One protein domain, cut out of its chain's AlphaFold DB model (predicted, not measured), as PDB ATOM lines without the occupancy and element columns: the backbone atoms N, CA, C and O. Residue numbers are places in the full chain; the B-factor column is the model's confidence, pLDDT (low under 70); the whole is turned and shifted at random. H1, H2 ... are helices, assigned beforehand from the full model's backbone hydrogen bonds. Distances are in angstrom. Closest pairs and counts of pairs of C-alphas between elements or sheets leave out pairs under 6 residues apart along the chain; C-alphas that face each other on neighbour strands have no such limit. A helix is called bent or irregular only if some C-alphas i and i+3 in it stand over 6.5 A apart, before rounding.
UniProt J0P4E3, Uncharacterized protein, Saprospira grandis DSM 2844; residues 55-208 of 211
ATOM      1  N   ASP A  55       3.699 -76.740  42.982       87.75
ATOM      2  CA  ASP A  55       4.735 -77.198  42.046       87.75
ATOM      3  C   ASP A  55       5.853 -77.962  42.773       87.75
ATOM      4  O   ASP A  55       6.292 -79.021  42.325       87.75
ATOM      5  N   GLN A  56       6.280 -77.468  43.942       90.06
ATOM      6  CA  GLN A  56       7.226 -78.181  44.805       90.06
ATOM      7  C   GLN A  56       6.664 -79.520  45.291       90.06
ATOM      8  O   GLN A  56       7.391 -80.513  45.334       90.06
ATOM      9  N   LEU A  57       5.376 -79.559  45.636       89.88
ATOM     10  CA  LEU A  57       4.699 -80.772  46.074       89.88
ATOM     11  C   LEU A  57       4.673 -81.832  44.961       89.88
ATOM     12  O   LEU A  57       5.032 -82.980  45.218       89.88
ATOM     13  N   PHE A  58       4.349 -81.442  43.725       88.69
ATOM     14  CA  PHE A  58       4.389 -82.340  42.566       88.69
ATOM     15  C   PHE A  58       5.808 -82.820  42.249       88.69
ATOM     16  O   PHE A  58       6.017 -84.007  42.006       88.69
ATOM     17  N   ALA A  59       6.808 -81.940  42.331       91.38
ATOM     18  CA  ALA A  59       8.202 -82.329  42.132       91.38
ATOM     19  C   ALA A  59       8.671 -83.369  43.170       91.38
ATOM     20  O   ALA A  59       9.402 -84.306  42.833       91.38
ATOM     21  N   LEU A  60       8.239 -83.234  44.429       92.75
ATOM     22  CA  LEU A  60       8.512 -84.216  45.480       92.75
ATOM     23  C   LEU A  60       7.760 -85.532  45.248       92.75
ATOM     24  O   LEU A  60       8.329 -86.603  45.469       92.75
ATOM     25  N   GLU A  61       6.519 -85.476  44.767       92.56
ATOM     26  CA  GLU A  61       5.756 -86.668  44.393       92.56
ATOM     27  C   GLU A  61       6.468 -87.461  43.283       92.56
ATOM     28  O   GLU A  61       6.654 -88.677  43.400       92.56
ATOM     29  N   ASP A  62       6.930 -86.779  42.236       92.38
ATOM     30  CA  ASP A  62       7.656 -87.396  41.126       92.38
ATOM     31  C   ASP A  62       9.008 -87.967  41.569       92.38
ATOM     32  O   ASP A  62       9.380 -89.077  41.171       92.38
ATOM     33  N   ALA A  63       9.714 -87.271  42.465       91.94
ATOM     34  CA  ALA A  63      10.931 -87.793  43.078       91.94
ATOM     35  C   ALA A  63      10.653 -89.093  43.852       91.94
ATOM     36  O   ALA A  63      11.354 -90.091  43.664       91.94
ATOM     37  N   CYS A  64       9.596 -89.124  44.668       93.19
ATOM     38  CA  CYS A  64       9.162 -90.319  45.391       93.19
ATOM     39  C   CYS A  64       8.809 -91.474  44.441       93.19
ATOM     40  O   CYS A  64       9.237 -92.609  44.672       93.19
ATOM     41  N   LYS A  65       8.089 -91.208  43.344       92.81
ATOM     42  CA  LYS A  65       7.768 -92.213  42.314       92.81
ATOM     43  C   LYS A  65       9.025 -92.783  41.662       92.81
ATOM     44  O   LYS A  65       9.147 -94.000  41.535       92.81
ATOM     45  N   ALA A  66       9.987 -91.932  41.308       93.06
ATOM     46  CA  ALA A  66      11.252 -92.364  40.723       93.06
ATOM     47  C   ALA A  66      12.061 -93.256  41.684       93.06
ATOM     48  O   ALA A  66      12.616 -94.280  41.274       93.06
ATOM     49  N   LYS A  67      12.097 -92.914  42.981       93.38
ATOM     50  CA  LYS A  67      12.749 -93.745  44.008       93.38
ATOM     51  C   LYS A  67      12.030 -95.080  44.214       93.38
ATOM     52  O   LYS A  67      12.696 -96.110  44.326       93.38
ATOM     53  N   ASN A  68      10.700 -95.091  44.187       92.62
ATOM     54  CA  ASN A  68       9.918 -96.324  44.262       92.62
ATOM     55  C   ASN A  68      10.168 -97.242  43.047       92.62
ATOM     56  O   ASN A  68      10.380 -98.445  43.209       92.62
ATOM     57  N   GLU A  69      10.256 -96.695  41.830       92.69
ATOM     58  CA  GLU A  69      10.606 -97.508  40.655       92.69
ATOM     59  C   GLU A  69      12.027 -98.078  40.768       92.69
ATOM     60  O   GLU A  69      12.254 -99.245  40.448       92.69
ATOM     61  N   ARG A  70      12.985 -97.319  41.319       91.88
ATOM     62  CA  ARG A  70      14.330 -97.843  41.610       91.88
ATOM     63  C   ARG A  70      14.282 -99.046  42.559       91.88
ATOM     64  O   ARG A  70      14.919-100.061  42.282       91.88
ATOM     65  N   ILE A  71      13.502 -98.965  43.639       93.62
ATOM     66  CA  ILE A  71      13.274-100.080  44.578       93.62
ATOM     67  C   ILE A  71      12.699-101.296  43.835       93.62
ATOM     68  O   ILE A  71      13.181-102.420  44.005       93.62
ATOM     69  N   ARG A  72      11.709-101.081  42.961       93.56
ATOM     70  CA  ARG A  72      11.086-102.135  42.147       93.56
ATOM     71  C   ARG A  72      12.082-102.818  41.205       93.56
ATOM     72  O   ARG A  72      12.055-104.046  41.084       93.56
ATOM     73  N   LEU A  73      12.968-102.058  40.564       94.06
ATOM     74  CA  LEU A  73      14.015-102.598  39.691       94.06
ATOM     75  C   LEU A  73      15.016-103.458  40.474       94.06
ATOM     76  O   LEU A  73      15.326-104.568  40.039       94.06
ATOM     77  N   ILE A  74      15.447-103.006  41.656       92.38
ATOM     78  CA  ILE A  74      16.346-103.782  42.524       92.38
ATOM     79  C   ILE A  74      15.661-105.073  42.995       92.38
ATOM     80  O   ILE A  74      16.266-106.141  42.959       92.38
ATOM     81  N   LEU A  75      14.381-105.014  43.377       92.38
ATOM     82  CA  LEU A  75      13.592-106.202  43.727       92.38
ATOM     83  C   LEU A  75      13.484-107.202  42.569       92.38
ATOM     84  O   LEU A  75      13.506-108.416  42.793       92.38
ATOM     85  N   LYS A  76      13.336-106.713  41.333       93.12
ATOM     86  CA  LYS A  76      13.292-107.558  40.135       93.12
ATOM     87  C   LYS A  76      14.627-108.274  39.925       93.12
ATOM     88  O   LYS A  76      14.612-109.487  39.720       93.12
ATOM     89  N   ASP A  77      15.744-107.557  40.031       91.88
ATOM     90  CA  ASP A  77      17.081-108.150  39.917       91.88
ATOM     91  C   ASP A  77      17.345-109.139  41.064       91.88
ATOM     92  O   ASP A  77      17.722-110.279  40.827       91.88
ATOM     93  N   LEU A  78      16.992-108.796  42.309       91.12
ATOM     94  CA  LEU A  78      17.099-109.706  43.457       91.12
ATOM     95  C   LEU A  78      16.365-111.038  43.217       91.12
ATOM     96  O   LEU A  78      16.897-112.109  43.512       91.12
ATOM     97  N   LYS A  79      15.154-110.994  42.643       90.06
ATOM     98  CA  LYS A  79      14.401-112.204  42.265       90.06
ATOM     99  C   LYS A  79      15.106-113.014  41.177       90.06
ATOM    100  O   LYS A  79      15.010-114.240  41.199       90.06
ATOM    101  N   GLN A  80      15.775-112.357  40.236       91.69
ATOM    102  CA  GLN A  80      16.564-113.021  39.204       91.69
ATOM    103  C   GLN A  80      17.806-113.695  39.807       91.69
ATOM    104  O   GLN A  80      17.971-114.901  39.636       91.69
ATOM    105  N   GLN A  81      18.587-112.977  40.617       89.19
ATOM    106  CA  GLN A  81      19.776-113.515  41.293       89.19
ATOM    107  C   GLN A  81      19.440-114.703  42.211       89.19
ATOM    108  O   GLN A  81      20.194-115.673  42.304       89.19
ATOM    109  N   LEU A  82      18.258-114.684  42.837       87.00
ATOM    110  CA  LEU A  82      17.734-115.817  43.604       87.00
ATOM    111  C   LEU A  82      17.448-117.059  42.752       87.00
ATOM    112  O   LEU A  82      17.617-118.179  43.238       87.00
ATOM    113  N   ARG A  83      16.985-116.890  41.508       88.75
ATOM    114  CA  ARG A  83      16.773-118.009  40.571       88.75
ATOM    115  C   ARG A  83      18.103-118.580  40.095       88.75
ATOM    116  O   ARG A  83      18.232-119.795  39.999       88.75
ATOM    117  N   GLU A  84      19.077-117.707  39.868       90.69
ATOM    118  CA  GLU A  84      20.442-118.051  39.457       90.69
ATOM    119  C   GLU A  84      21.295-118.605  40.617       90.69
ATOM    120  O   GLU A  84      22.381-119.126  40.388       90.69
ATOM    121  N   LYS A  85      20.787-118.554  41.861       86.44
ATOM    122  CA  LYS A  85      21.461-119.004  43.098       86.44
ATOM    123  C   LYS A  85      22.818-118.327  43.342       86.44
ATOM    124  O   LYS A  85      23.693-118.905  43.986       86.44
ATOM    125  N   ASN A  86      22.985-117.088  42.882       87.00
ATOM    126  CA  ASN A  86      24.207-116.319  43.093       87.00
ATOM    127  C   ASN A  86      24.199-115.653  44.482       87.00
ATOM    128  O   ASN A  86      23.662-114.559  44.659       87.00
ATOM    129  N   GLY A  87      24.771-116.330  45.482       84.38
ATOM    130  CA  GLY A  87      24.742-115.888  46.883       84.38
ATOM    131  C   GLY A  87      25.359-114.509  47.137       84.38
ATOM    132  O   GLY A  87      24.788-113.708  47.881       84.38
ATOM    133  N   GLU A  88      26.476-114.189  46.479       86.56
ATOM    134  CA  GLU A  88      27.145-112.889  46.621       86.56
ATOM    135  C   GLU A  88      26.285-111.749  46.069       86.56
ATOM    136  O   GLU A  88      26.072-110.742  46.750       86.56
ATOM    137  N   MET A  89      25.710-111.935  44.877       88.62
ATOM    138  CA  MET A  89      24.829-110.939  44.265       88.62
ATOM    139  C   MET A  89      23.515-110.776  45.030       88.62
ATOM    140  O   MET A  89      23.044-109.652  45.208       88.62
ATOM    141  N   VAL A  90      22.941-111.865  45.552       88.69
ATOM    142  CA  VAL A  90      21.761-111.801  46.430       88.69
ATOM    143  C   VAL A  90      22.068-110.967  47.672       88.69
ATOM    144  O   VAL A  90      21.274-110.096  48.032       88.69
ATOM    145  N   ARG A  91      23.232-111.168  48.303       87.75
ATOM    146  CA  ARG A  91      23.656-110.373  49.463       87.75
ATOM    147  C   ARG A  91      23.851-108.898  49.105       87.75
ATOM    148  O   ARG A  91      23.382-108.036  49.848       87.75
ATOM    149  N   ALA A  92      24.495-108.607  47.975       89.94
ATOM    150  CA  ALA A  92      24.718-107.243  47.507       89.94
ATOM    151  C   ALA A  92      23.392-106.510  47.248       89.94
ATOM    152  O   ALA A  92      23.165-105.441  47.814       89.94
ATOM    153  N   ARG A  93      22.474-107.119  46.484       90.94
ATOM    154  CA  ARG A  93      21.161-106.527  46.172       90.94
ATOM    155  C   ARG A  93      20.262-106.389  47.386       90.94
ATOM    156  O   ARG A  93      19.545-105.401  47.498       90.94
ATOM    157  N   ARG A  94      20.320-107.336  48.323       90.69
ATOM    158  CA  ARG A  94      19.612-107.249  49.606       90.69
ATOM    159  C   ARG A  94      20.043-106.008  50.397       90.69
ATOM    160  O   ARG A  94      19.192-105.262  50.874       90.69
ATOM    161  N   ASN A  95      21.348-105.773  50.514       89.88
ATOM    162  CA  ASN A  95      21.874-104.612  51.233       89.88
ATOM    163  C   ASN A  95      21.605-103.304  50.478       89.88
ATOM    164  O   ASN A  95      21.200-102.318  51.087       89.88
ATOM    165  N   GLU A  96      21.779-103.302  49.155       91.81
ATOM    166  CA  GLU A  96      21.475-102.142  48.314       91.81
ATOM    167  C   GLU A  96      20.008-101.733  48.436       91.81
ATOM    168  O   GLU A  96      19.720-100.557  48.621       91.81
ATOM    169  N   LEU A  97      19.086-102.695  48.397       92.88
ATOM    170  CA  LEU A  97      17.655-102.442  48.529       92.88
ATOM    171  C   LEU A  97      17.318-101.758  49.858       92.88
ATOM    172  O   LEU A  97      16.595-100.764  49.867       92.88
ATOM    173  N   SER A  98      17.879-102.252  50.965       90.50
ATOM    174  CA  SER A  98      17.725-101.629  52.284       90.50
ATOM    175  C   SER A  98      18.306-100.216  52.320       90.50
ATOM    176  O   SER A  98      17.675 -99.306  52.850       90.50
ATOM    177  N   ASN A  99      19.494-100.019  51.746       91.06
ATOM    178  CA  ASN A  99      20.163 -98.721  51.744       91.06
ATOM    179  C   ASN A  99      19.415 -97.701  50.886       91.06
ATOM    180  O   ASN A  99      19.207 -96.582  51.331       91.06
ATOM    181  N   VAL A 100      18.972 -98.075  49.685       92.69
ATOM    182  CA  VAL A 100      18.173 -97.196  48.821       92.69
ATOM    183  C   VAL A 100      16.850 -96.851  49.500       92.69
ATOM    184  O   VAL A 100      16.413 -95.706  49.439       92.69
ATOM    185  N   PHE A 101      16.220 -97.800  50.190       93.00
ATOM    186  CA  PHE A 101      14.992 -97.507  50.918       93.00
ATOM    187  C   PHE A 101      15.222 -96.474  52.035       93.00
ATOM    188  O   PHE A 101      14.568 -95.434  52.046       93.00
ATOM    189  N   VAL A 102      16.188 -96.718  52.925       91.62
ATOM    190  CA  VAL A 102      16.422 -95.873  54.109       91.62
ATOM    191  C   VAL A 102      17.105 -94.547  53.769       91.62
ATOM    192  O   VAL A 102      16.734 -93.518  54.319       91.62
ATOM    193  N   LEU A 103      18.093 -94.541  52.873       91.25
ATOM    194  CA  LEU A 103      18.922 -93.360  52.599       91.25
ATOM    195  C   LEU A 103      18.385 -92.481  51.467       91.25
ATOM    196  O   LEU A 103      18.658 -91.285  51.464       91.25
ATOM    197  N   ASP A 104      17.623 -93.041  50.522       92.12
ATOM    198  CA  ASP A 104      17.059 -92.253  49.421       92.12
ATOM    199  C   ASP A 104      15.552 -92.046  49.578       92.12
ATOM    200  O   ASP A 104      15.065 -90.926  49.410       92.12
ATOM    201  N   TYR A 105      14.795 -93.118  49.832       93.50
ATOM    202  CA  TYR A 105      13.338 -93.045  49.751       93.50
ATOM    203  C   TYR A 105      12.700 -92.466  51.017       93.50
ATOM    204  O   TYR A 105      11.841 -91.592  50.895       93.50
ATOM    205  N   CYS A 106      13.152 -92.860  52.214       92.69
ATOM    206  CA  CYS A 106      12.660 -92.268  53.464       92.69
ATOM    207  C   CYS A 106      12.858 -90.738  53.513       92.69
ATOM    208  O   CYS A 106      11.875 -90.050  53.779       92.69
ATOM    209  N   PRO A 107      14.033 -90.159  53.180       93.50
ATOM    210  CA  PRO A 107      14.213 -88.706  53.197       93.50
ATOM    211  C   PRO A 107      13.357 -87.971  52.161       93.50
ATOM    212  O   PRO A 107      12.833 -86.894  52.444       93.50
ATOM    213  N   ALA A 108      13.168 -88.555  50.970       93.56
ATOM    214  CA  ALA A 108      12.270 -87.995  49.961       93.56
ATOM    215  C   ALA A 108      10.819 -87.971  50.469       93.56
ATOM    216  O   ALA A 108      10.136 -86.951  50.364       93.56
ATOM    217  N   MET A 109      10.377 -89.066  51.092       95.06
ATOM    218  CA  MET A 109       9.046 -89.155  51.683       95.06
ATOM    219  C   MET A 109       8.889 -88.219  52.890       95.06
ATOM    220  O   MET A 109       7.837 -87.610  53.049       95.06
ATOM    221  N   GLN A 110       9.933 -88.028  53.700       94.31
ATOM    222  CA  GLN A 110       9.942 -87.069  54.806       94.31
ATOM    223  C   GLN A 110       9.758 -85.632  54.307       94.31
ATOM    224  O   GLN A 110       8.929 -84.896  54.846       94.31
ATOM    225  N   ALA A 111      10.488 -85.236  53.260       93.00
ATOM    226  CA  ALA A 111      10.322 -83.926  52.633       93.00
ATOM    227  C   ALA A 111       8.903 -83.752  52.069       93.00
ATOM    228  O   ALA A 111       8.281 -82.706  52.274       93.00
ATOM    229  N   TYR A 112       8.368 -84.796  51.429       93.94
ATOM    230  CA  TYR A 112       7.013 -84.795  50.883       93.94
ATOM    231  C   TYR A 112       5.949 -84.659  51.981       93.94
ATOM    232  O   TYR A 112       5.085 -83.789  51.899       93.94
ATOM    233  N   CYS A 113       6.061 -85.441  53.059       91.88
ATOM    234  CA  CYS A 113       5.188 -85.363  54.228       91.88
ATOM    235  C   CYS A 113       5.232 -83.995  54.904       91.88
ATOM    236  O   CYS A 113       4.183 -83.480  55.280       91.88
ATOM    237  N   ARG A 114       6.419 -83.397  55.052       91.38
ATOM    238  CA  ARG A 114       6.564 -82.078  55.674       91.38
ATOM    239  C   ARG A 114       5.825 -81.007  54.877       91.38
ATOM    240  O   ARG A 114       5.026 -80.272  55.447       91.38
ATOM    241  N   LEU A 115       6.044 -80.951  53.563       90.25
ATOM    242  CA  LEU A 115       5.368 -79.969  52.720       90.25
ATOM    243  C   LEU A 115       3.857 -80.233  52.649       90.25
ATOM    244  O   LEU A 115       3.063 -79.301  52.747       90.25
ATOM    245  N   ALA A 116       3.442 -81.499  52.557       89.31
ATOM    246  CA  ALA A 116       2.033 -81.878  52.619       89.31
ATOM    247  C   ALA A 116       1.380 -81.453  53.943       89.31
ATOM    248  O   ALA A 116       0.242 -80.996  53.946       89.31
ATOM    249  N   GLN A 117       2.094 -81.553  55.066       87.88
ATOM    250  CA  GLN A 117       1.594 -81.113  56.368       87.88
ATOM    251  C   GLN A 117       1.391 -79.595  56.408       87.88
ATOM    252  O   GLN A 117       0.383 -79.141  56.940       87.88
ATOM    253  N   GLU A 118       2.303 -78.828  55.809       86.44
ATOM    254  CA  GLU A 118       2.211 -77.366  55.711       86.44
ATOM    255  C   GLU A 118       1.097 -76.903  54.752       86.44
ATOM    256  O   GLU A 118       0.465 -75.875  54.990       86.44
ATOM    257  N   ILE A 119       0.845 -77.630  53.656       86.19
ATOM    258  CA  ILE A 119      -0.172 -77.261  52.654       86.19
ATOM    259  C   ILE A 119      -1.573 -77.730  53.072       86.19
ATOM    260  O   ILE A 119      -2.552 -77.015  52.863       86.19
ATOM    261  N   PHE A 120      -1.687 -78.923  53.658       85.62
ATOM    262  CA  PHE A 120      -2.967 -79.558  53.990       85.62
ATOM    263  C   PHE A 120      -3.381 -79.379  55.453       85.62
ATOM    264  O   PHE A 120      -4.322 -80.031  55.898       85.62
ATOM    265  N   GLU A 121      -2.711 -78.505  56.213       79.56
ATOM    266  CA  GLU A 121      -2.951 -78.312  57.651       79.56
ATOM    267  C   GLU A 121      -4.443 -78.131  57.988       79.56
ATOM    268  O   GLU A 121      -4.957 -78.729  58.938       79.56
ATOM    269  N   LEU A 122      -5.145 -77.352  57.161       79.19
ATOM    270  CA  LEU A 122      -6.561 -77.012  57.326       79.19
ATOM    271  C   LEU A 122      -7.501 -77.809  56.401       79.19
ATOM    272  O   LEU A 122      -8.718 -77.709  56.545       79.19
ATOM    273  N   ASP A 123      -6.964 -78.608  55.472       84.31
ATOM    274  CA  ASP A 123      -7.726 -79.352  54.460       84.31
ATOM    275  C   ASP A 123      -7.743 -80.853  54.792       84.31
ATOM    276  O   ASP A 123      -6.850 -81.624  54.424       84.31
ATOM    277  N   ARG A 124      -8.778 -81.269  55.536       80.81
ATOM    278  CA  ARG A 124      -8.914 -82.651  56.021       80.81
ATOM    279  C   ARG A 124      -9.021 -83.662  54.881       80.81
ATOM    280  O   ARG A 124      -8.456 -84.745  54.995       80.81
ATOM    281  N   GLU A 125      -9.737 -83.333  53.808       86.00
ATOM    282  CA  GLU A 125      -9.950 -84.261  52.693       86.00
ATOM    283  C   GLU A 125      -8.642 -84.532  51.958       86.00
ATOM    284  O   GLU A 125      -8.272 -85.693  51.777       86.00
ATOM    285  N   LYS A 126      -7.882 -83.482  51.620       86.31
ATOM    286  CA  LYS A 126      -6.573 -83.657  50.973       86.31
ATOM    287  C   LYS A 126      -5.585 -84.390  51.858       86.31
ATOM    288  O   LYS A 126      -4.822 -85.225  51.377       86.31
ATOM    289  N   ARG A 127      -5.614 -84.130  53.165       85.12
ATOM    290  CA  ARG A 127      -4.779 -84.860  54.118       85.12
ATOM    291  C   ARG A 127      -5.137 -86.347  54.166       85.12
ATOM    292  O   ARG A 127      -4.233 -87.178  54.144       85.12
ATOM    293  N   GLN A 128      -6.426 -86.683  54.209       85.12
ATOM    294  CA  GLN A 128      -6.887 -88.072  54.186       85.12
ATOM    295  C   GLN A 128      -6.473 -88.766  52.882       85.12
ATOM    296  O   GLN A 128      -5.890 -89.848  52.923       85.12
ATOM    297  N   GLN A 129      -6.669 -88.106  51.738       88.50
ATOM    298  CA  GLN A 129      -6.215 -88.598  50.435       88.50
ATOM    299  C   GLN A 129      -4.702 -88.829  50.411       88.50
ATOM    300  O   GLN A 129      -4.240 -89.838  49.886       88.50
ATOM    301  N   PHE A 130      -3.914 -87.932  51.007       90.50
ATOM    302  CA  PHE A 130      -2.468 -88.103  51.101       90.50
ATOM    303  C   PHE A 130      -2.084 -89.331  51.942       90.50
ATOM    304  O   PHE A 130      -1.187 -90.092  51.569       90.50
ATOM    305  N   ILE A 131      -2.780 -89.557  53.062       88.69
ATOM    306  CA  ILE A 131      -2.563 -90.734  53.912       88.69
ATOM    307  C   ILE A 131      -2.852 -92.017  53.130       88.69
ATOM    308  O   ILE A 131      -2.024 -92.926  53.113       88.69
ATOM    309  N   GLU A 132      -4.001 -92.083  52.465       87.75
ATOM    310  CA  GLU A 132      -4.456 -93.279  51.755       87.75
ATOM    311  C   GLU A 132      -3.619 -93.580  50.509       87.75
ATOM    312  O   GLU A 132      -3.251 -94.733  50.286       87.75
ATOM    313  N   ASN A 133      -3.274 -92.556  49.728       89.88
ATOM    314  CA  ASN A 133      -2.640 -92.736  48.421       89.88
ATOM    315  C   ASN A 133      -1.109 -92.750  48.472       89.88
ATOM    316  O   ASN A 133      -0.476 -93.279  47.558       89.88
ATOM    317  N   HIS A 134      -0.499 -92.180  49.515       91.75
ATOM    318  CA  HIS A 134       0.958 -92.056  49.592       91.75
ATOM    319  C   HIS A 134       1.533 -92.650  50.875       91.75
ATOM    320  O   HIS A 134       2.435 -93.486  50.807       91.75
ATOM    321  N   LEU A 135       1.006 -92.275  52.043       90.62
ATOM    322  CA  LEU A 135       1.619 -92.654  53.317       90.62
ATOM    323  C   LEU A 135       1.415 -94.129  53.682       90.62
ATOM    324  O   LEU A 135       2.375 -94.820  54.027       90.62
ATOM    325  N   ASN A 136       0.185 -94.632  53.582       89.31
ATOM    326  CA  ASN A 136      -0.129 -96.034  53.855       89.31
ATOM    327  C   ASN A 136       0.581 -96.977  52.866       89.31
ATOM    328  O   ASN A 136       1.213 -97.930  53.327       89.31
ATOM    329  N   PRO A 137       0.585 -96.715  51.539       91.69
ATOM    330  CA  PRO A 137       1.370 -97.500  50.588       91.69
ATOM    331  C   PRO A 137       2.870 -97.491  50.891       91.69
ATOM    332  O   PRO A 137       3.512 -98.535  50.799       91.69
ATOM    333  N   PHE A 138       3.426 -96.348  51.301       93.88
ATOM    334  CA  PHE A 138       4.821 -96.250  51.726       93.88
ATOM    335  C   PHE A 138       5.118 -97.146  52.940       93.88
ATOM    336  O   PHE A 138       6.049 -97.953  52.902       93.88
ATOM    337  N   LEU A 139       4.303 -97.066  53.997       91.19
ATOM    338  CA  LEU A 139       4.463 -97.890  55.203       91.19
ATOM    339  C   LEU A 139       4.226 -99.380  54.929       91.19
ATOM    340  O   LEU A 139       4.873-100.239  55.534       91.19
ATOM    341  N   GLN A 140       3.309 -99.704  54.018       89.69
ATOM    342  CA  GLN A 140       3.094-101.071  53.566       89.69
ATOM    343  C   GLN A 140       4.326-101.602  52.831       89.69
ATOM    344  O   GLN A 140       4.825-102.667  53.191       89.69
ATOM    345  N   LEU A 141       4.858-100.840  51.871       90.62
ATOM    346  CA  LEU A 141       6.073-101.200  51.146       90.62
ATOM    347  C   LEU A 141       7.255-101.402  52.101       90.62
ATOM    348  O   LEU A 141       8.001-102.363  51.940       90.62
ATOM    349  N   ALA A 142       7.407-100.546  53.115       91.31
ATOM    350  CA  ALA A 142       8.445-100.683  54.133       91.31
ATOM    351  C   ALA A 142       8.372-102.043  54.849       91.31
ATOM    352  O   ALA A 142       9.375-102.755  54.952       91.31
ATOM    353  N   GLY A 143       7.175-102.424  55.307       88.12
ATOM    354  CA  GLY A 143       6.938-103.713  55.959       88.12
ATOM    355  C   GLY A 143       7.168-104.895  55.019       88.12
ATOM    356  O   GLY A 143       7.854-105.851  55.383       88.12
ATOM    357  N   ASP A 144       6.656-104.814  53.792       89.62
ATOM    358  CA  ASP A 144       6.793-105.868  52.785       89.62
ATOM    359  C   ASP A 144       8.267-106.073  52.394       89.62
ATOM    360  O   ASP A 144       8.744-107.207  52.310       89.62
ATOM    361  N   LEU A 145       9.031-104.987  52.230       90.38
ATOM    362  CA  LEU A 145      10.474-105.037  51.992       90.38
ATOM    363  C   LEU A 145      11.206-105.699  53.153       90.38
ATOM    364  O   LEU A 145      12.017-106.592  52.920       90.38
ATOM    365  N   LEU A 146      10.911-105.305  54.393       89.25
ATOM    366  CA  LEU A 146      11.545-105.885  55.574       89.25
ATOM    367  C   LEU A 146      11.285-107.396  55.665       89.25
ATOM    368  O   LEU A 146      12.203-108.166  55.957       89.25
ATOM    369  N   GLN A 147      10.058-107.831  55.365       88.12
ATOM    370  CA  GLN A 147       9.713-109.249  55.298       88.12
ATOM    371  C   GLN A 147      10.497-109.965  54.200       88.12
ATOM    372  O   GLN A 147      11.117-110.988  54.483       88.12
ATOM    373  N   VAL A 148      10.515-109.430  52.972       87.56
ATOM    374  CA  VAL A 148      11.241-110.009  51.825       87.56
ATOM    375  C   VAL A 148      12.735-110.133  52.117       87.56
ATOM    376  O   VAL A 148      13.313-111.204  51.940       87.56
ATOM    377  N   LEU A 149      13.354-109.061  52.609       87.50
ATOM    378  CA  LEU A 149      14.780-108.990  52.926       87.50
ATOM    379  C   LEU A 149      15.197-109.980  54.020       87.50
ATOM    380  O   LEU A 149      16.357-110.392  54.062       87.50
ATOM    381  N   ASN A 150      14.272-110.366  54.896       87.44
ATOM    382  CA  ASN A 150      14.514-111.293  55.998       87.44
ATOM    383  C   ASN A 150      13.919-112.689  55.766       87.44
ATOM    384  O   ASN A 150      13.898-113.507  56.686       87.44
ATOM    385  N   GLN A 151      13.456-112.996  54.550       87.56
ATOM    386  CA  GLN A 151      12.997-114.343  54.221       87.56
ATOM    387  C   GLN A 151      14.131-115.353  54.387       87.56
ATOM    388  O   GLN A 151      15.214-115.181  53.826       87.56
ATOM    389  N   LYS A 152      13.832-116.467  55.064       85.12
ATOM    390  CA  LYS A 152      14.795-117.535  55.359       85.12
ATOM    391  C   LYS A 152      15.549-118.020  54.116       85.12
ATOM    392  O   LYS A 152      16.766-118.115  54.111       85.12
ATOM    393  N   LYS A 153      14.836-118.234  53.006       84.00
ATOM    394  CA  LYS A 153      15.445-118.643  51.730       84.00
ATOM    395  C   LYS A 153      16.497-117.644  51.228       84.00
ATOM    396  O   LYS A 153      17.493-118.045  50.636       84.00
ATOM    397  N   LEU A 154      16.253-116.354  51.433       82.69
ATOM    398  CA  LEU A 154      17.115-115.270  50.975       82.69
ATOM    399  C   LEU A 154      18.353-115.152  51.872       82.69
ATOM    400  O   LEU A 154      19.461-115.010  51.361       82.69
ATOM    401  N   THR A 155      18.181-115.297  53.188       83.19
ATOM    402  CA  THR A 155      19.291-115.325  54.152       83.19
ATOM    403  C   THR A 155      20.162-116.570  53.998       83.19
ATOM    404  O   THR A 155      21.382-116.454  54.039       83.19
ATOM    405  N   ASP A 156      19.562-117.735  53.741       84.81
ATOM    406  CA  ASP A 156      20.287-118.996  53.555       84.81
ATOM    407  C   ASP A 156      21.179-118.943  52.300       84.81
ATOM    408  O   ASP A 156      22.330-119.374  52.335       84.81
ATOM    409  N   ILE A 157      20.682-118.354  51.203       82.69
ATOM    410  CA  ILE A 157      21.441-118.178  49.951       82.69
ATOM    411  C   ILE A 157      22.511-117.081  50.084       82.69
ATOM    412  O   ILE A 157      23.592-117.214  49.516       82.69
ATOM    413  N   ALA A 158      22.240-116.014  50.840       78.88
ATOM    414  CA  ALA A 158      23.202-114.936  51.093       78.88
ATOM    415  C   ALA A 158      24.364-115.354  52.024       78.88
ATOM    416  O   ALA A 158      25.360-114.630  52.130       78.88
ATOM    417  N   GLY A 159      24.248-116.511  52.681       79.88
ATOM    418  CA  GLY A 159      25.293-117.126  53.491       79.88
ATOM    419  C   GLY A 159      25.338-116.652  54.953       79.88
ATOM    420  O   GLY A 159      24.600-115.754  55.364       79.88
ATOM    421  N   PRO A 160      26.241-117.230  55.769       71.81
ATOM    422  CA  PRO A 160      26.264-117.065  57.231       71.81
ATOM    423  C   PRO A 160      26.542-115.632  57.725       71.81
ATOM    424  O   PRO A 160      26.341-115.338  58.899       71.81
ATOM    425  N   GLY A 161      26.970-114.719  56.847       67.88
ATOM    426  CA  GLY A 161      27.168-113.297  57.155       67.88
ATOM    427  C   GLY A 161      25.940-112.403  56.917       67.88
ATOM    428  O   GLY A 161      26.049-111.180  57.037       67.88
ATOM    429  N   ALA A 162      24.795-112.966  56.525       75.12
ATOM    430  CA  ALA A 162      23.569-112.226  56.235       75.12
ATOM    431  C   ALA A 162      22.689-112.069  57.489       75.12
ATOM    432  O   ALA A 162      21.685-112.757  57.661       75.12
ATOM    433  N   LEU A 163      23.058-111.130  58.366       79.94
ATOM    434  CA  LEU A 163      22.245-110.788  59.539       79.94
ATOM    435  C   LEU A 163      20.874-110.220  59.129       79.94
ATOM    436  O   LEU A 163      20.784-109.559  58.085       79.94
ATOM    437  N   PRO A 164      19.810-110.431  59.929       81.94
ATOM    438  CA  PRO A 164      18.504-109.825  59.688       81.94
ATOM    439  C   PRO A 164      18.608-108.301  59.607       81.94
ATOM    440  O   PRO A 164      19.176-107.663  60.494       81.94
ATOM    441  N   ILE A 165      18.042-107.724  58.551       86.12
ATOM    442  CA  ILE A 165      17.920-106.277  58.401       86.12
ATOM    443  C   ILE A 165      16.854-105.797  59.379       86.12
ATOM    444  O   ILE A 165      15.808-106.430  59.531       86.12
ATOM    445  N   ARG A 166      17.135-104.691  60.063       85.31
ATOM    446  CA  ARG A 166      16.203-104.023  60.969       85.31
ATOM    447  C   ARG A 166      16.227-102.545  60.643       85.31
ATOM    448  O   ARG A 166      17.307-101.962  60.589       85.31
ATOM    449  N   TYR A 167      15.055-101.966  60.442       86.88
ATOM    450  CA  TYR A 167      14.939-100.519  60.343       86.88
ATOM    451  C   TYR A 167      14.811 -99.898  61.730       86.88
ATOM    452  O   TYR A 167      14.476-100.590  62.697       86.88
ATOM    453  N   GLN A 168      15.094 -98.604  61.836       85.00
ATOM    454  CA  GLN A 168      14.956 -97.866  63.081       85.00
ATOM    455  C   GLN A 168      13.645 -97.087  63.071       85.00
ATOM    456  O   GLN A 168      13.170 -96.647  62.030       85.00
ATOM    457  N   TYR A 169      13.049 -96.892  64.247       80.50
ATOM    458  CA  TYR A 169      11.822 -96.102  64.356       80.50
ATOM    459  C   TYR A 169      12.019 -94.661  63.860       80.50
ATOM    460  O   TYR A 169      11.128 -94.109  63.224       80.50
ATOM    461  N   MET A 170      13.205 -94.089  64.104       85.19
ATOM    462  CA  MET A 170      13.583 -92.745  63.651       85.19
ATOM    463  C   MET A 170      13.543 -92.580  62.129       85.19
ATOM    464  O   MET A 170      13.363 -91.472  61.653       85.19
ATOM    465  N   ASP A 171      13.651 -93.667  61.359       84.69
ATOM    466  CA  ASP A 171      13.552 -93.599  59.897       84.69
ATOM    467  C   ASP A 171      12.103 -93.357  59.421       84.69
ATOM    468  O   ASP A 171      11.876 -93.098  58.240       84.69
ATOM    469  N   PHE A 172      11.114 -93.476  60.318       87.50
ATOM    470  CA  PHE A 172       9.677 -93.407  60.022       87.50
ATOM    471  C   PHE A 172       8.896 -92.493  60.971       87.50
ATOM    472  O   PHE A 172       7.664 -92.441  60.884       87.50
ATOM    473  N   ASP A 173       9.567 -91.808  61.896       86.69
ATOM    474  CA  ASP A 173       8.919 -90.952  62.892       86.69
ATOM    475  C   ASP A 173       8.006 -89.916  62.225       86.69
ATOM    476  O   ASP A 173       6.836 -89.814  62.591       86.69
ATOM    477  N   PHE A 174       8.466 -89.297  61.137       88.94
ATOM    478  CA  PHE A 174       7.721 -88.342  60.325       88.94
ATOM    479  C   PHE A 174       6.385 -88.909  59.826       88.94
ATOM    480  O   PHE A 174       5.374 -88.208  59.818       88.94
ATOM    481  N   ALA A 175       6.353 -90.184  59.425       86.38
ATOM    482  CA  ALA A 175       5.157 -90.824  58.896       86.38
ATOM    483  C   ALA A 175       4.158 -91.098  60.023       86.38
ATOM    484  O   ALA A 175       2.959 -90.842  59.893       86.38
ATOM    485  N   PHE A 176       4.652 -91.574  61.165       84.81
ATOM    486  CA  PHE A 176       3.807 -91.808  62.329       84.81
ATOM    487  C   PHE A 176       3.316 -90.511  62.968       84.81
ATOM    488  O   PHE A 176       2.178 -90.476  63.438       84.81
ATOM    489  N   ASP A 177       4.109 -89.447  62.943       84.75
ATOM    490  CA  ASP A 177       3.711 -88.123  63.408       84.75
ATOM    491  C   ASP A 177       2.678 -87.491  62.476       84.75
ATOM    492  O   ASP A 177       1.672 -86.961  62.957       84.75
ATOM    493  N   PHE A 178       2.821 -87.662  61.158       85.31
ATOM    494  CA  PHE A 178       1.797 -87.253  60.196       85.31
ATOM    495  C   PHE A 178       0.460 -87.960  60.458       85.31
ATOM    496  O   PHE A 178      -0.590 -87.312  60.450       85.31
ATOM    497  N   LEU A 179       0.485 -89.266  60.751       82.19
ATOM    498  CA  LEU A 179      -0.710 -90.023  61.143       82.19
ATOM    499  C   LEU A 179      -1.268 -89.560  62.497       82.19
ATOM    500  O   LEU A 179      -2.482 -89.498  62.660       82.19
ATOM    501  N   ARG A 180      -0.410 -89.232  63.475       76.44
ATOM    502  CA  ARG A 180      -0.813 -88.796  64.828       76.44
ATOM    503  C   ARG A 180      -1.458 -87.426  64.849       76.44
ATOM    504  O   ARG A 180      -2.408 -87.241  65.607       76.44
ATOM    505  N   ALA A 181      -0.960 -86.491  64.045       73.25
ATOM    506  CA  ALA A 181      -1.331 -85.083  64.109       73.25
ATOM    507  C   ALA A 181      -2.806 -84.791  63.750       73.25
ATOM    508  O   ALA A 181      -3.163 -83.628  63.596       73.25
ATOM    509  N   GLN A 182      -3.671 -85.807  63.615       60.25
ATOM    510  CA  GLN A 182      -5.125 -85.646  63.597       60.25
ATOM    511  C   GLN A 182      -5.936 -86.841  64.129       60.25
ATOM    512  O   GLN A 182      -7.126 -86.903  63.855       60.25
ATOM    513  N   ILE A 183      -5.365 -87.751  64.930       57.19
ATOM    514  CA  ILE A 183      -6.164 -88.844  65.513       57.19
ATOM    515  C   ILE A 183      -7.147 -88.265  66.543       57.19
ATOM    516  O   ILE A 183      -6.799 -88.077  67.711       57.19
ATOM    517  N   ARG A 184      -8.395 -88.002  66.136       55.16
ATOM    518  CA  ARG A 184      -9.506 -87.757  67.066       55.16
ATOM    519  C   ARG A 184     -10.118 -89.095  67.482       55.16
ATOM    520  O   ARG A 184      -9.822 -90.152  66.929       55.16
ATOM    521  N   PHE A 185     -10.990 -89.074  68.491       46.84
ATOM    522  CA  PHE A 185     -11.679 -90.276  68.989       46.84
ATOM    523  C   PHE A 185     -12.468 -91.037  67.898       46.84
ATOM    524  O   PHE A 185     -12.708 -92.228  68.058       46.84
ATOM    525  N   GLN A 186     -12.825 -90.365  66.795       49.38
ATOM    526  CA  GLN A 186     -13.593 -90.914  65.672       49.38
ATOM    527  C   GLN A 186     -12.742 -91.660  64.623       49.38
ATOM    528  O   GLN A 186     -13.307 -92.353  63.788       49.38
ATOM    529  N   ASP A 187     -11.408 -91.594  64.687       58.66
ATOM    530  CA  ASP A 187     -10.512 -92.191  63.683       58.66
ATOM    531  C   ASP A 187      -9.988 -93.577  64.125       58.66
ATOM    532  O   ASP A 187      -8.782 -93.851  64.138       58.66
ATOM    533  N   PHE A 188     -10.892 -94.457  64.568       58.28
ATOM    534  CA  PHE A 188     -10.541 -95.793  65.077       58.28
ATOM    535  C   PHE A 188      -9.823 -96.651  64.020       58.28
ATOM    536  O   PHE A 188      -8.846 -97.331  64.343       58.28
ATOM    537  N   ASP A 189     -10.227 -96.535  62.756       64.69
ATOM    538  CA  ASP A 189      -9.636 -97.275  61.636       64.69
ATOM    539  C   ASP A 189      -8.189 -96.845  61.362       64.69
ATOM    540  O   ASP A 189      -7.309 -97.684  61.161       64.69
ATOM    541  N   LEU A 190      -7.888 -95.546  61.478       64.88
ATOM    542  CA  LEU A 190      -6.520 -95.028  61.360       64.88
ATOM    543  C   LEU A 190      -5.635 -95.494  62.524       64.88
ATOM    544  O   LEU A 190      -4.458 -95.806  62.324       64.88
ATOM    545  N   LYS A 191      -6.187 -95.613  63.742       69.50
ATOM    546  CA  LYS A 191      -5.463 -96.214  64.877       69.50
ATOM    547  C   LYS A 191      -5.129 -97.684  64.616       69.50
ATOM    548  O   LYS A 191      -4.011 -98.101  64.929       69.50
ATOM    549  N   GLN A 192      -6.063 -98.456  64.055       73.94
ATOM    550  CA  GLN A 192      -5.831 -99.860  63.705       73.94
ATOM    551  C   GLN A 192      -4.794-100.009  62.590       73.94
ATOM    552  O   GLN A 192      -3.842-100.769  62.757       73.94
ATOM    553  N   ALA A 193      -4.921 -99.238  61.507       72.12
ATOM    554  CA  ALA A 193      -3.967 -99.245  60.401       72.12
ATOM    555  C   ALA A 193      -2.552 -98.898  60.886       72.12
ATOM    556  O   ALA A 193      -1.596 -99.631  60.630       72.12
ATOM    557  N   ARG A 194      -2.414 -97.841  61.700       76.12
ATOM    558  CA  ARG A 194      -1.135 -97.465  62.320       76.12
ATOM    559  C   ARG A 194      -0.554 -98.601  63.160       76.12
ATOM    560  O   ARG A 194       0.640 -98.878  63.066       76.12
ATOM    561  N   LYS A 195      -1.376 -99.241  63.997       78.31
ATOM    562  CA  LYS A 195      -0.942-100.363  64.839       78.31
ATOM    563  C   LYS A 195      -0.433-101.524  63.979       78.31
ATOM    564  O   LYS A 195       0.656-102.018  64.248       78.31
ATOM    565  N   ALA A 196      -1.149-101.872  62.912       81.38
ATOM    566  CA  ALA A 196      -0.737-102.916  61.978       81.38
ATOM    567  C   ALA A 196       0.603-102.593  61.288       81.38
ATOM    568  O   ALA A 196       1.455-103.472  61.155       81.38
ATOM    569  N   HIS A 197       0.834-101.336  60.892       83.25
ATOM    570  CA  HIS A 197       2.126-100.916  60.334       83.25
ATOM    571  C   HIS A 197       3.262-100.973  61.368       83.25
ATOM    572  O   HIS A 197       4.352-101.445  61.046       83.25
ATOM    573  N   LEU A 198       3.015-100.551  62.615       79.88
ATOM    574  CA  LEU A 198       4.003-100.629  63.700       79.88
ATOM    575  C   LEU A 198       4.386-102.079  64.026       79.88
ATOM    576  O   LEU A 198       5.569-102.367  64.191       79.88
ATOM    577  N   GLU A 199       3.411-102.987  64.084       82.06
ATOM    578  CA  GLU A 199       3.639-104.425  64.282       82.06
ATOM    579  C   GLU A 199       4.458-105.015  63.125       82.06
ATOM    580  O   GLU A 199       5.490-105.646  63.351       82.06
ATOM    581  N   ARG A 200       4.079-104.726  61.871       80.25
ATOM    582  CA  ARG A 200       4.805-105.211  60.682       80.25
ATOM    583  C   ARG A 200       6.260-104.751  60.616       80.25
ATOM    584  O   ARG A 200       7.100-105.496  60.119       80.25
ATOM    585  N   LEU A 201       6.556-103.547  61.099       80.88
ATOM    586  CA  LEU A 201       7.916-103.003  61.149       80.88
ATOM    587  C   LEU A 201       8.697-103.441  62.402       80.88
ATOM    588  O   LEU A 201       9.879-103.132  62.528       80.88
ATOM    589  N   GLY A 202       8.067-104.179  63.324       76.44
ATOM    590  CA  GLY A 202       8.694-104.636  64.566       76.44
ATOM    591  C   GLY A 202       8.855-103.536  65.622       76.44
ATOM    592  O   GLY A 202       9.680-103.661  66.528       76.44
ATOM    593  N   PHE A 203       8.069-102.458  65.538       78.38
ATOM    594  CA  PHE A 203       8.117-101.301  66.440       78.38
ATOM    595  C   PHE A 203       7.127-101.391  67.611       78.38
ATOM    596  O   PHE A 203       6.810-100.392  68.254       78.38
ATOM    597  N   GLU A 204       6.667-102.594  67.951       64.50
ATOM    598  CA  GLU A 204       5.651-102.846  68.985       64.50
ATOM    599  C   GLU A 204       5.997-102.250  70.361       64.50
ATOM    600  O   GLU A 204       5.112-101.824  71.102       64.50
ATOM    601  N   ARG A 205       7.287-102.152  70.714       55.25
ATOM    602  CA  ARG A 205       7.721-101.519  71.974       55.25
ATOM    603  C   ARG A 205       7.518-100.000  71.988       55.25
ATOM    604  O   ARG A 205       7.229 -99.459  73.051       55.25
ATOM    605  N   ALA A 206       7.585 -99.328  70.838       52.25
ATOM    606  CA  ALA A 206       7.309 -97.893  70.724       52.25
ATOM    607  C   ALA A 206       5.817 -97.564  70.939       52.25
ATOM    608  O   ALA A 206       5.474 -96.441  71.297       52.25
ATOM    609  N   VAL A 207       4.923 -98.557  70.804       50.12
ATOM    610  CA  VAL A 207       3.487 -98.427  71.114       50.12
ATOM    611  C   VAL A 207       3.248 -98.232  72.617       50.12
ATOM    612  O   VAL A 207       2.314 -97.535  72.994       50.12
ATOM    613  N   LYS A 208       4.088 -98.817  73.485       46.44
ATOM    614  CA  LYS A 208       3.929 -98.739  74.952       46.44
ATOM    615  C   LYS A 208       4.453 -97.443  75.578       46.44
ATOM    616  O   LYS A 208       4.095 -97.159  76.710       46.44
TER     617      LYS A 208
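This is residues 55 to 208 of the 211 residues of an uncharacterized protein of Saprospira grandis DSM 2844 (UniProt J0P4E3). Two long helices, H1 and H2, lie side by side as a hairpin, and a third, the bent but nearly straight H3, folds back along H2, so that the three run up and down. The short H4 caps the end where H2 begins, a long link leads back from H4 to H5, and the shorter H5 and H6 cover the side of H2 and H3 away from H1, with the tiny H7 beyond H6. The printed part has 154 residues, with seven named helices in the order H1 to H7 and no named strand; the class is all helix. The whole is compact, with a radius of gyration of the C-alphas of 16.9 A, and flat in outline, spanning 52 by 38 by 21 A.

Find C-alpha 87 at (24.742, -115.888, 46.883); from there H2, the longest helix, runs 46.3 A through residues 87 to 119, with a kink of 27 degrees near residue 107. It is neither bent nor irregular, but only just: C-alphas 103 and 106 are 6.4 A apart. Before it, H1, residues 55 to 84, begins at C-alpha 55 (4.735, -77.198, 42.046) and is 43.8 A long. H3, residues 124 to 149, was assigned as one helix by its hydrogen bonds but is bent, with C-alphas 133 and 136 6.8 A apart; its arms are H3a, residues 124 to 133, and H3b, residues 136 to 149, 19.8 A long. Then come H4, residues 152 to 158, H5, residues 173 to 180, H6, residues 188 to 200 and 18.5 A long, and H7, residues 204 to 207, ending at C-alpha 207 (3.487, -98.427, 71.114).

Start at the hub, H2, which touches four other helices. H1 and H2 form a helical hairpin, opposite ways at a shallow tilt of 16 degrees; their closest C-alphas, Leu 60 and Tyr 112, are 5.6 A apart. H2 and H3b only just touch, with 3 pairs of C-alphas within 8 A, the closest Arg 94 and Leu 149 at 6.1 A. H4 touches H2 at residues 87 to 91 alone, at a steep tilt of 65 degrees, with C-alphas 87 and 158 closest at 4.6 A. H5 touches H2 at a steep tilt of 47 degrees, closest at Gln 110 and Phe 174, 6.1 A. Farther out, H6 touches H3b, closest at Gly 143 and Arg 200, 5.4 A, while H1 and H6 are apart. Every O i to N i+4 pair is within hydrogen-bond range in H1, H3a, H3b, H4, H5 and H6; in H2 27 of 29 are, and H7 is too short for such a pair.

The C-alphas farthest apart are those of Lys 85 and Leu 122, 52.4 A. The printed part has no cut, and the link from H4 to H5 is long, with 14 residues. Residues 184 to 189, of which 188 and 189 belong to H6, stand free. Mean pLDDT of the printed part is 84.4; look for values under 70 at residue 161, residues 182 to 191 and residues 204 to 208.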